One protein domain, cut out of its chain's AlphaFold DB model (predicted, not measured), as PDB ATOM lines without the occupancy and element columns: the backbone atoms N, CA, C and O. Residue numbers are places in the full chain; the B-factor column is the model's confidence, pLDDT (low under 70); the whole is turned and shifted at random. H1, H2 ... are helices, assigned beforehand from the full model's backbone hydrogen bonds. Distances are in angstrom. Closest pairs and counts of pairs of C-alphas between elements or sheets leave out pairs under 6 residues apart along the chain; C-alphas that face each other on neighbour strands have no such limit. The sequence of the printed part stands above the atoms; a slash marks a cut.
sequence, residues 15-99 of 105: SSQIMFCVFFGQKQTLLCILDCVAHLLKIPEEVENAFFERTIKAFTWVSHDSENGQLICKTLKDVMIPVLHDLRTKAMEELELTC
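Overview. This is residues 15 to 99 of the 105 residues of an uncharacterized protein of Sinocyclocheilus grahami (UniProt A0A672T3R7). One long helix, H3, has two helices on one side of it: H2 crosses it, and H1 meets it with its last residues, while residues 15 to 25 of H1 stick out free. The 85 printed residues hold three named helices, H1, H2, H3 in chain order, and no named strand; the class is all helix. The whole is loose, radius of gyration of the C-alphas 14.9 A, and flat, spanning 48 by 35 by 15 A.

Arrangement. H3, residues 69 to 98, touches H2, residues 45 to 60, at a steep tilt of 63 degrees, opposite ways; the closest C-alphas, of Phe 52 and Lys 77, are 6.3 A apart. H1, residues 15 to 38, touches H3 with residues 34 to 38 alone, at a steep tilt of 58 degrees, the same way; the closest C-alphas, of Ala 38 and Arg 88, are 4.6 A apart. H1 and H2 are close but not clearly touching, at a shallow tilt of 11 degrees, opposite ways; their closest C-alphas, of Gln 26 and Phe 59, are 7.4 A apart. Each O i to N i+4 pair is within hydrogen-bond range in H1 and H2, and 24 of 26 in H3.

Along the chain. H3 is 42.7 A long, H1 34.4 A and H2 22.3 A. C-alpha 15 is at (-67.009, 15.641, -20.488), C-alpha 98 at (-34.384, -14.160, -12.077).

Size, cuts and confidence. The printed part has no cut, and both links are short. pLDDT is under 70 at residues 15 to 16, 18 to 19, 21 and 97 to 99.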
ATOM      1  N   SER A  15     -68.143  14.820 -20.932       63.78
ATOM      2  CA  SER A  15     -67.009  15.641 -20.488       63.78
ATOM      3  C   SER A  15     -66.296  15.093 -19.248       63.78
ATOM      4  O   SER A  15     -65.067  15.111 -19.195       63.78
ATOM      5  N   SER A  16     -67.033  14.563 -18.264       69.75
ATOM      6  CA  SER A  16     -66.434  14.022 -17.032       69.75
ATOM      7  C   SER A  16     -65.662  12.727 -17.296       69.75
ATOM      8  O   SER A  16     -64.595  12.513 -16.725       69.75
ATOM      9  N   GLN A  17     -66.171  11.885 -18.199       71.31
ATOM     10  CA  GLN A  17     -65.491  10.658 -18.620       71.31
ATOM     11  C   GLN A  17     -64.236  10.970 -19.449       71.31
ATOM     12  O   GLN A  17     -63.196  10.359 -19.227       71.31
ATOM     13  N   ILE A  18     -64.294  11.967 -20.341       69.69
ATOM     14  CA  ILE A  18     -63.127  12.429 -21.113       69.69
ATOM     15  C   ILE A  18     -62.038  12.975 -20.180       69.69
ATOM     16  O   ILE A  18     -60.885  12.566 -20.295       69.69
ATOM     17  N   MET A  19     -62.393  13.844 -19.227       68.81
ATOM     18  CA  MET A  19     -61.446  14.391 -18.244       68.81
ATOM     19  C   MET A  19     -60.778  13.277 -17.425       68.81
ATOM     20  O   MET A  19     -59.562  13.288 -17.239       68.81
ATOM     21  N   PHE A  20     -61.562  12.291 -16.974       70.00
ATOM     22  CA  PHE A  20     -61.042  11.132 -16.255       70.00
ATOM     23  C   PHE A  20     -60.059  10.324 -17.113       70.00
ATOM     24  O   PHE A  20     -58.960  10.028 -16.650       70.00
ATOM     25  N   CYS A  21     -60.404  10.024 -18.370       66.31
ATOM     26  CA  CYS A  21     -59.523   9.304 -19.293       66.31
ATOM     27  C   CYS A  21     -58.221  10.063 -19.576       66.31
ATOM     28  O   CYS A  21     -57.159   9.447 -19.602       66.31
ATOM     29  N   VAL A  22     -58.281  11.387 -19.757       70.69
ATOM     30  CA  VAL A  22     -57.089  12.220 -19.979       70.69
ATOM     31  C   VAL A  22     -56.191  12.206 -18.744       70.69
ATOM     32  O   VAL A  22     -55.003  11.912 -18.858       70.69
ATOM     33  N   PHE A  23     -56.746  12.452 -17.556       73.81
ATOM     34  CA  PHE A  23     -55.963  12.504 -16.322       73.81
ATOM     35  C   PHE A  23     -55.375  11.135 -15.948       73.81
ATOM     36  O   PHE A  23     -54.183  11.012 -15.660       73.81
ATOM     37  N   PHE A  24     -56.195  10.082 -15.998       77.25
ATOM     38  CA  PHE A  24     -55.755   8.719 -15.713       77.25
ATOM     39  C   PHE A  24     -54.748   8.221 -16.758       77.25
ATOM     40  O   PHE A  24     -53.734   7.625 -16.397       77.25
ATOM     41  N   GLY A  25     -54.979   8.518 -18.039       83.19
ATOM     42  CA  GLY A  25     -54.079   8.161 -19.133       83.19
ATOM     43  C   GLY A  25     -52.715   8.835 -19.011       83.19
ATOM     44  O   GLY A  25     -51.685   8.172 -19.148       83.19
ATOM     45  N   GLN A  26     -52.681  10.126 -18.671       86.69
ATOM     46  CA  GLN A  26     -51.426  10.835 -18.423       86.69
ATOM     47  C   GLN A  26     -50.683  10.284 -17.204       86.69
ATOM     48  O   GLN A  26     -49.486  10.021 -17.303       86.69
ATOM     49  N   LYS A  27     -51.385  10.023 -16.093       88.88
ATOM     50  CA  LYS A  27     -50.796   9.381 -14.906       88.88
ATOM     51  C   LYS A  27     -50.180   8.023 -15.248       88.88
ATOM     52  O   LYS A  27     -49.055   7.746 -14.841       88.88
ATOM     53  N   GLN A  28     -50.903   7.181 -15.984       91.19
ATOM     54  CA  GLN A  28     -50.420   5.854 -16.366       91.19
ATOM     55  C   GLN A  28     -49.209   5.942 -17.301       91.19
ATOM     56  O   GLN A  28     -48.250   5.194 -17.131       91.19
ATOM     57  N   THR A  29     -49.226   6.883 -18.247       93.38
ATOM     58  CA  THR A  29     -48.104   7.121 -19.166       93.38
ATOM     59  C   THR A  29     -46.867   7.590 -18.401       93.38
ATOM     60  O   THR A  29     -45.780   7.063 -18.616       93.38
ATOM     61  N   LEU A  30     -47.029   8.526 -17.462       93.75
ATOM     62  CA  LEU A  30     -45.942   9.014 -16.616       93.75
ATOM     63  C   LEU A  30     -45.314   7.883 -15.793       93.75
ATOM     64  O   LEU A  30     -44.093   7.755 -15.761       93.75
ATOM     65  N   LEU A  31     -46.146   7.046 -15.167       93.88
ATOM     66  CA  LEU A  31     -45.679   5.881 -14.414       93.88
ATOM     67  C   LEU A  31     -44.925   4.894 -15.306       93.88
ATOM     68  O   LEU A  31     -43.871   4.420 -14.908       93.88
ATOM     69  N   CYS A  32     -45.424   4.627 -16.514       94.31
ATOM     70  CA  CYS A  32     -44.761   3.737 -17.466       94.31
ATOM     71  C   CYS A  32     -43.382   4.263 -17.892       94.31
ATOM     72  O   CYS A  32     -42.421   3.502 -17.942       94.31
ATOM     73  N   ILE A  33     -43.257   5.568 -18.147       95.31
ATOM     74  CA  ILE A  33     -41.970   6.185 -18.489       95.31
ATOM     75  C   ILE A  33     -40.992   6.087 -17.312       95.31
ATOM     76  O   ILE A  33     -39.831   5.732 -17.510       95.31
ATOM     77  N   LEU A  34     -41.447   6.387 -16.091       95.25
ATOM     78  CA  LEU A  34     -40.621   6.269 -14.885       95.25
ATOM     79  C   LEU A  34     -40.161   4.830 -14.650       95.25
ATOM     80  O   LEU A  34     -39.000   4.612 -14.320       95.25
ATOM     81  N   ASP A  35     -41.047   3.865 -14.872       95.06
ATOM     82  CA  ASP A  35     -40.748   2.441 -14.772       95.06
ATOM     83  C   ASP A  35     -39.691   2.014 -15.801       95.06
ATOM     84  O   ASP A  35     -38.696   1.389 -15.447       95.06
ATOM     85  N   CYS A  36     -39.801   2.467 -17.054       93.94
ATOM     86  CA  CYS A  36     -38.759   2.235 -18.060       93.94
ATOM     87  C   CYS A  36     -37.394   2.783 -17.619       93.94
ATOM     88  O   CYS A  36     -36.379   2.112 -17.790       93.94
ATOM     89  N   VAL A  37     -37.356   3.985 -17.038       94.12
ATOM     90  CA  VAL A  37     -36.112   4.596 -16.535       94.12
ATOM     91  C   VAL A  37     -35.568   3.862 -15.309       94.12
ATOM     92  O   VAL A  37     -34.351   3.793 -15.135       94.12
ATOM     93  N   ALA A  38     -36.437   3.297 -14.472       94.25
ATOM     94  CA  ALA A  38     -36.039   2.519 -13.304       94.25
ATOM     95  C   ALA A  38     -35.258   1.250 -13.672       94.25
ATOM     96  O   ALA A  38     -34.341   0.872 -12.948       94.25
ATOM     97  N   HIS A  39     -35.575   0.651 -14.820       93.19
ATOM     98  CA  HIS A  39     -34.902  -0.536 -15.346       93.19
ATOM     99  C   HIS A  39     -33.604  -0.227 -16.116       93.19
ATOM    100  O   HIS A  39     -32.915  -1.145 -16.565       93.19
ATOM    101  N   LEU A  40     -33.245   1.050 -16.290       89.56
ATOM    102  CA  LEU A  40     -31.959   1.429 -16.876       89.56
ATOM    103  C   LEU A  40     -30.828   1.295 -15.845       89.56
ATOM    104  O   LEU A  40     -31.020   1.472 -14.643       89.56
ATOM    105  N   LEU A  41     -29.608   1.053 -16.337       78.69
ATOM    106  CA  LEU A  41     -28.396   1.156 -15.519       78.69
ATOM    107  C   LEU A  41     -28.275   2.555 -14.906       78.69
ATOM    108  O   LEU A  41     -28.813   3.524 -15.438       78.69
ATOM    109  N   LYS A  42     -27.520   2.659 -13.804       82.19
ATOM    110  CA  LYS A  42     -27.333   3.905 -13.051       82.19
ATOM    111  C   LYS A  42     -27.030   5.085 -13.983       82.19
ATOM    112  O   LYS A  42     -25.976   5.147 -14.614       82.19
ATOM    113  N   ILE A  43     -27.974   6.018 -14.034       89.44
ATOM    114  CA  ILE A  43     -27.912   7.214 -14.869       89.44
ATOM    115  C   ILE A  43     -27.162   8.312 -14.093       89.44
ATOM    116  O   ILE A  43     -27.355   8.428 -12.879       89.44
ATOM    117  N   PRO A  44     -26.304   9.119 -14.742       92.75
ATOM    118  CA  PRO A  44     -25.704  10.291 -14.108       92.75
ATOM    119  C   PRO A  44     -26.765  11.287 -13.618       92.75
ATOM    120  O   PRO A  44     -27.768  11.504 -14.296       92.75
ATOM    121  N   GLU A  45     -26.512  11.947 -12.487       90.56
ATOM    122  CA  GLU A  45     -27.450  12.895 -11.860       90.56
ATOM    123  C   GLU A  45     -27.914  14.001 -12.822       90.56
ATOM    124  O   GLU A  45     -29.096  14.322 -12.875       90.56
ATOM    125  N   GLU A  46     -27.008  14.541 -13.640       93.12
ATOM    126  CA  GLU A  46     -27.335  15.564 -14.641       93.12
ATOM    127  C   GLU A  46     -28.346  15.056 -15.681       93.12
ATOM    128  O   GLU A  46     -29.296  15.756 -16.044       93.12
ATOM    129  N   VAL A  47     -28.174  13.814 -16.140       93.44
ATOM    130  CA  VAL A  47     -29.055  13.196 -17.137       93.44
ATOM    131  C   VAL A  47     -30.417  12.888 -16.519       93.44
ATOM    132  O   VAL A  47     -31.444  13.119 -17.160       93.44
ATOM    133  N   GLU A  48     -30.441  12.430 -15.268       93.06
ATOM    134  CA  GLU A  48     -31.674  12.214 -14.512       93.06
ATOM    135  C   GLU A  48     -32.420  13.533 -14.246       93.06
ATOM    136  O   GLU A  48     -33.634  13.612 -14.442       93.06
ATOM    137  N   ASN A  49     -31.702  14.606 -13.903       92.31
ATOM    138  CA  ASN A  49     -32.287  15.936 -13.773       92.31
ATOM    139  C   ASN A  49     -32.929  16.399 -15.088       92.31
ATOM    140  O   ASN A  49     -34.097  16.794 -15.113       92.31
ATOM    141  N   ALA A  50     -32.193  16.285 -16.195       93.06
ATOM    142  CA  ALA A  50     -32.690  16.666 -17.511       93.06
ATOM    143  C   ALA A  50     -33.874  15.790 -17.964       93.06
ATOM    144  O   ALA A  50     -34.743  16.250 -18.709       93.06
ATOM    145  N   PHE A  51     -33.934  14.527 -17.533       94.56
ATOM    146  CA  PHE A  51     -35.094  13.663 -17.741       94.56
ATOM    147  C   PHE A  51     -36.337  14.206 -17.020       94.56
ATOM    148  O   PHE A  51     -37.391  14.336 -17.653       94.56
ATOM    149  N   PHE A  52     -36.220  14.578 -15.741       93.25
ATOM    150  CA  PHE A  52     -37.339  15.151 -14.991       93.25
ATOM    151  C   PHE A  52     -37.834  16.458 -15.614       93.25
ATOM    152  O   PHE A  52     -39.032  16.597 -15.851       93.25
ATOM    153  N   GLU A  53     -36.933  17.378 -15.961       91.19
ATOM    154  CA  GLU A  53     -37.301  18.657 -16.581       91.19
ATOM    155  C   GLU A  53     -38.053  18.471 -17.906       91.19
ATOM    156  O   GLU A  53     -39.108  19.077 -18.119       91.19
ATOM    157  N   ARG A  54     -37.554  17.597 -18.792       92.62
ATOM    158  CA  ARG A  54     -38.210  17.317 -20.082       92.62
ATOM    159  C   ARG A  54     -39.566  16.647 -19.898       92.62
ATOM    160  O   ARG A  54     -40.514  17.007 -20.594       92.62
ATOM    161  N   THR A  55     -39.665  15.708 -18.960       93.19
ATOM    162  CA  THR A  55     -40.920  15.011 -18.663       93.19
ATOM    163  C   THR A  55     -41.953  15.988 -18.117       93.19
ATOM    164  O   THR A  55     -43.042  16.106 -18.671       93.19
ATOM    165  N   ILE A  56     -41.602  16.778 -17.102       90.69
ATOM    166  CA  ILE A  56     -42.507  17.779 -16.527       90.69
ATOM    167  C   ILE A  56     -42.988  18.755 -17.600       90.69
ATOM    168  O   ILE A  56     -44.192  18.999 -17.708       90.69
ATOM    169  N   LYS A  57     -42.080  19.256 -18.442       88.44
ATOM    170  CA  LYS A  57     -42.432  20.150 -19.549       88.44
ATOM    171  C   LYS A  57     -43.420  19.503 -20.527       88.44
ATOM    172  O   LYS A  57     -44.368  20.161 -20.944       88.44
ATOM    173  N   ALA A  58     -43.231  18.228 -20.872       89.50
ATOM    174  CA  ALA A  58     -44.106  17.509 -21.798       89.50
ATOM    175  C   ALA A  58     -45.520  17.274 -21.236       89.50
ATOM    176  O   ALA A  58     -46.494  17.370 -21.979       89.50
ATOM    177  N   PHE A  59     -45.640  16.988 -19.936       86.69
ATOM    178  CA  PHE A  59     -46.927  16.657 -19.310       86.69
ATOM    179  C   PHE A  59     -47.709  17.874 -18.808       86.69
ATOM    180  O   PHE A  59     -48.935  17.833 -18.767       86.69
ATOM    181  N   THR A  60     -47.028  18.958 -18.435       84.75
ATOM    182  CA  THR A  60     -47.683  20.171 -17.914       84.75
ATOM    183  C   THR A  60     -47.837  21.268 -18.955       84.75
ATOM    184  O   THR A  60     -48.649  22.170 -18.765       84.75
ATOM    185  N   TRP A  61     -47.042  21.223 -20.030       82.06
ATOM    186  CA  TRP A  61     -46.890  22.321 -20.986       82.06
ATOM    187  C   TRP A  61     -46.402  23.644 -20.356       82.06
ATOM    188  O   TRP A  61     -46.438  24.693 -21.001       82.06
ATOM    189  N   VAL A  62     -45.924  23.611 -19.105       78.38
ATOM    190  CA  VAL A  62     -45.396  24.772 -18.379       78.38
ATOM    191  C   VAL A  62     -43.912  24.939 -18.700       78.38
ATOM    192  O   VAL A  62     -43.127  23.991 -18.634       78.38
ATOM    193  N   SER A  63     -43.510  26.159 -19.056       73.69
ATOM    194  CA  SER A  63     -42.101  26.527 -19.203       73.69
ATOM    195  C   SER A  63     -41.517  26.971 -17.867       73.69
ATOM    196  O   SER A  63     -42.182  27.661 -17.104       73.69
ATOM    197  N   HIS A  64     -40.240  26.675 -17.631       71.06
ATOM    198  CA  HIS A  64     -39.519  27.138 -16.443       71.06
ATOM    199  C   HIS A  64     -39.579  28.669 -16.255       71.06
ATOM    200  O   HIS A  64     -39.642  29.147 -15.125       71.06
ATOM    201  N   ASP A  65     -39.633  29.422 -17.358       77.12
ATOM    202  CA  ASP A  65     -39.647  30.891 -17.372       77.12
ATOM    203  C   ASP A  65     -41.035  31.513 -17.135       77.12
ATOM    204  O   ASP A  65     -41.174  32.734 -17.173       77.12
ATOM    205  N   SER A  66     -42.084  30.705 -16.917       81.19
ATOM    206  CA  SER A  66     -43.414  31.246 -16.624       81.19
ATOM    207  C   SER A  66     -43.505  31.752 -15.184       81.19
ATOM    208  O   SER A  66     -42.792  31.286 -14.291       81.19
ATOM    209  N   GLU A  67     -44.463  32.643 -14.930       77.19
ATOM    210  CA  GLU A  67     -44.924  32.930 -13.571       77.19
ATOM    211  C   GLU A  67     -45.303  31.578 -12.927       77.19
ATOM    212  O   GLU A  67     -46.060  30.799 -13.502       77.19
ATOM    213  N   ASN A  68     -44.642  31.213 -11.824       84.00
ATOM    214  CA  ASN A  68     -44.726  29.907 -11.140       84.00
ATOM    215  C   ASN A  68     -44.088  28.679 -11.824       84.00
ATOM    216  O   ASN A  68     -44.095  27.604 -11.216       84.00
ATOM    217  N   GLY A  69     -43.476  28.803 -13.003       84.12
ATOM    218  CA  GLY A  69     -42.901  27.667 -13.737       84.12
ATOM    219  C   GLY A  69     -41.860  26.894 -12.927       84.12
ATOM    220  O   GLY A  69     -41.934  25.672 -12.799       84.12
ATOM    221  N   GLN A  70     -40.951  27.618 -12.272       86.81
ATOM    222  CA  GLN A  70     -39.924  27.027 -11.405       86.81
ATOM    223  C   GLN A  70     -40.515  26.272 -10.208       86.81
ATOM    224  O   GLN A  70     -40.045  25.189  -9.860       86.81
ATOM    225  N   LEU A  71     -41.563  26.821  -9.583       89.38
ATOM    226  CA  LEU A  71     -42.216  26.206  -8.425       89.38
ATOM    227  C   LEU A  71     -42.925  24.905  -8.822       89.38
ATOM    228  O   LEU A  71     -42.815  23.908  -8.109       89.38
ATOM    229  N   ILE A  72     -43.617  24.908  -9.964       87.75
ATOM    230  CA  ILE A  72     -44.299  23.728 -10.513       87.75
ATOM    231  C   ILE A  72     -43.277  22.644 -10.855       87.75
ATOM    232  O   ILE A  72     -43.430  21.504 -10.415       87.75
ATOM    233  N   CYS A  73     -42.205  23.002 -11.570       88.56
ATOM    234  CA  CYS A  73     -41.122  22.076 -11.894       88.56
ATOM    235  C   CYS A  73     -40.489  21.478 -10.638       88.56
ATOM    236  O   CYS A  73     -40.344  20.260 -10.554       88.56
ATOM    237  N   LYS A  74     -40.180  22.307  -9.637       91.12
ATOM    238  CA  LYS A  74     -39.637  21.836  -8.360       91.12
ATOM    239  C   LYS A  74     -40.593  20.863  -7.668       91.12
ATOM    240  O   LYS A  74     -40.192  19.757  -7.333       91.12
ATOM    241  N   THR A  75     -41.861  21.241  -7.524       92.69
ATOM    242  CA  THR A  75     -42.875  20.435  -6.824       92.69
ATOM    243  C   THR A  75     -43.075  19.078  -7.489       92.69
ATOM    244  O   THR A  75     -43.106  18.051  -6.818       92.69
ATOM    245  N   LEU A  76     -43.194  19.050  -8.818       91.69
ATOM    246  CA  LEU A  76     -43.377  17.797  -9.547       91.69
ATOM    247  C   LEU A  76     -42.131  16.924  -9.487       91.69
ATOM    248  O   LEU A  76     -42.248  15.712  -9.325       91.69
ATOM    249  N   LYS A  77     -40.945  17.526  -9.560       92.88
ATOM    250  CA  LYS A  77     -39.689  16.794  -9.426       92.88
ATOM    251  C   LYS A  77     -39.554  16.165  -8.034       92.88
ATOM    252  O   LYS A  77     -39.240  14.980  -7.948       92.88
ATOM    253  N   ASP A  78     -39.893  16.903  -6.977       94.75
ATOM    254  CA  ASP A  78     -39.899  16.410  -5.591       94.75
ATOM    255  C   ASP A  78     -40.874  15.230  -5.394       94.75
ATOM    256  O   ASP A  78     -40.645  14.373  -4.545       94.75
ATOM    257  N   VAL A  79     -41.934  15.138  -6.208       93.75
ATOM    258  CA  VAL A  79     -42.861  13.990  -6.230       93.75
ATOM    259  C   VAL A  79     -42.341  12.837  -7.093       93.75
ATOM    260  O   VAL A  79     -42.513  11.675  -6.733       93.75
ATOM    261  N   MET A  80     -41.719  13.114  -8.240       93.56
ATOM    262  CA  MET A  80     -41.281  12.074  -9.179       93.56
ATOM    263  C   MET A  80     -40.017  11.334  -8.719       93.56
ATOM    264  O   MET A  80     -39.894  10.141  -8.995       93.56
ATOM    265  N   ILE A  81     -39.102  12.006  -8.012       94.75
ATOM    266  CA  ILE A  81     -37.877  11.396  -7.465       94.75
ATOM    267  C   ILE A  81     -38.176  10.177  -6.572       94.75
ATOM    268  O   ILE A  81     -37.650   9.101  -6.868       94.75
ATOM    269  N   PRO A  82     -39.008  10.278  -5.513       95.94
ATOM    270  CA  PRO A  82     -39.283   9.127  -4.652       95.94
ATOM    271  C   PRO A  82     -39.992   8.000  -5.412       95.94
ATOM    272  O   PRO A  82     -39.666   6.836  -5.212       95.94
ATOM    273  N   VAL A  83     -40.878   8.325  -6.360       95.56
ATOM    274  CA  VAL A  83     -41.530   7.313  -7.208       95.56
ATOM    275  C   VAL A  83     -40.504   6.548  -8.048       95.56
ATOM    276  O   VAL A  83     -40.568   5.324  -8.123       95.56
ATOM    277  N   LEU A  84     -39.539   7.243  -8.660       95.25
ATOM    278  CA  LEU A  84     -38.475   6.596  -9.432       95.25
ATOM    279  C   LEU A  84     -37.588   5.708  -8.547       95.25
ATOM    280  O   LEU A  84     -37.193   4.622  -8.965       95.25
ATOM    281  N   HIS A  85     -37.282   6.155  -7.329       94.44
ATOM    282  CA  HIS A  85     -36.508   5.375  -6.364       94.44
ATOM    283  C   HIS A  85     -37.225   4.076  -5.957       94.44
ATOM    284  O   HIS A  85     -36.611   3.005  -5.946       94.44
ATOM    285  N   ASP A  86     -38.527   4.146  -5.684       95.38
ATOM    286  CA  ASP A  86     -39.337   2.972  -5.350       95.38
ATOM    287  C   ASP A  86     -39.396   1.979  -6.517       95.38
ATOM    288  O   ASP A  86     -39.268   0.771  -6.318       95.38
ATOM    289  N   LEU A  87     -39.547   2.477  -7.749       95.12
ATOM    290  CA  LEU A  87     -39.542   1.639  -8.952       95.12
ATOM    291  C   LEU A  87     -38.182   0.965  -9.175       95.12
ATOM    292  O   LEU A  87     -38.141  -0.212  -9.511       95.12
ATOM    293  N   ARG A  88     -37.068   1.665  -8.925       95.00
ATOM    294  CA  ARG A  88     -35.717   1.076  -8.996       95.00
ATOM    295  C   ARG A  88     -35.507  -0.023  -7.967       95.00
ATOM    296  O   ARG A  88     -34.902  -1.041  -8.281       95.00
ATOM    297  N   THR A  89     -36.008   0.190  -6.752       93.38
ATOM    298  CA  THR A  89     -35.942  -0.814  -5.683       93.38
ATOM    299  C   THR A  89     -36.665  -2.088  -6.120       93.38
ATOM    300  O   THR A  89     -36.076  -3.163  -6.083       93.38
ATOM    301  N   LYS A  90     -37.885  -1.955  -6.657       92.81
ATOM    302  CA  LYS A  90     -38.653  -3.087  -7.206       92.81
ATOM    303  C   LYS A  90     -37.952  -3.768  -8.382       92.81
ATOM    304  O   LYS A  90     -37.840  -4.986  -8.394       92.81
ATOM    305  N   ALA A  91     -37.429  -2.997  -9.334       90.62
ATOM    306  CA  ALA A  91     -36.702  -3.536 -10.484       90.62
ATOM    307  C   ALA A  91     -35.462  -4.350 -10.061       90.62
ATOM    308  O   ALA A  91     -35.127  -5.359 -10.680       90.62
ATOM    309  N   MET A  92     -34.783  -3.931  -8.988       87.94
ATOM    310  CA  MET A  92     -33.641  -4.656  -8.429       87.94
ATOM    311  C   MET A  92     -34.068  -5.977  -7.772       87.94
ATOM    312  O   MET A  92     -33.445  -7.004  -8.033       87.94
ATOM    313  N   GLU A  93     -35.154  -5.972  -6.992       88.56
ATOM    314  CA  GLU A  93     -35.743  -7.187  -6.403       88.56
ATOM    315  C   GLU A  93     -36.175  -8.197  -7.485       88.56
ATOM    316  O   GLU A  93     -35.918  -9.398  -7.369       88.56
ATOM    317  N   GLU A  94     -36.789  -7.721  -8.573       83.75
ATOM    318  CA  GLU A  94     -37.178  -8.557  -9.717       83.75
ATOM    319  C   GLU A  94     -35.963  -9.200 -10.400       83.75
ATOM    320  O   GLU A  94     -35.992 -10.389 -10.735       83.75
ATOM    321  N   LEU A  95     -34.869  -8.452 -10.563       79.50
ATOM    322  CA  LEU A  95     -33.636  -8.973 -11.149       79.50
ATOM    323  C   LEU A  95     -33.007 -10.077 -10.282       79.50
ATOM    324  O   LEU A  95     -32.584 -11.104 -10.819       79.50
ATOM    325  N   GLU A  96     -32.986  -9.912  -8.957       75.12
ATOM    326  CA  GLU A  96     -32.452 -10.913  -8.020       75.12
ATOM    327  C   GLU A  96     -33.207 -12.252  -8.110       75.12
ATOM    328  O   GLU A  96     -32.583 -13.317  -8.157       75.12
ATOM    329  N   LEU A  97     -34.534 -12.211  -8.261       68.00
ATOM    330  CA  LEU A  97     -35.373 -13.403  -8.418       68.00
ATOM    331  C   LEU A  97     -35.077 -14.188  -9.707       68.00
ATOM    332  O   LEU A  97     -35.167 -15.418  -9.718       68.00
ATOM    333  N   THR A  98     -34.690 -13.507 -10.788       63.25
ATOM    334  CA  THR A  98     -34.384 -14.160 -12.077       63.25
ATOM    335  C   THR A  98     -33.019 -14.857 -12.119       63.25
ATOM    336  O   THR A  98     -32.778 -15.684 -13.000       63.25
ATOM    337  N   CYS A  99     -32.128 -14.590 -11.157       59.47
ATOM    338  CA  CYS A  99     -30.757 -15.113 -11.154       59.47
ATOM    339  C   CYS A  99     -30.623 -16.518 -10.512       59.47
ATOM    340  O   CYS A  99     -29.575 -17.163 -10.605       59.47
TER     341      CYS A  99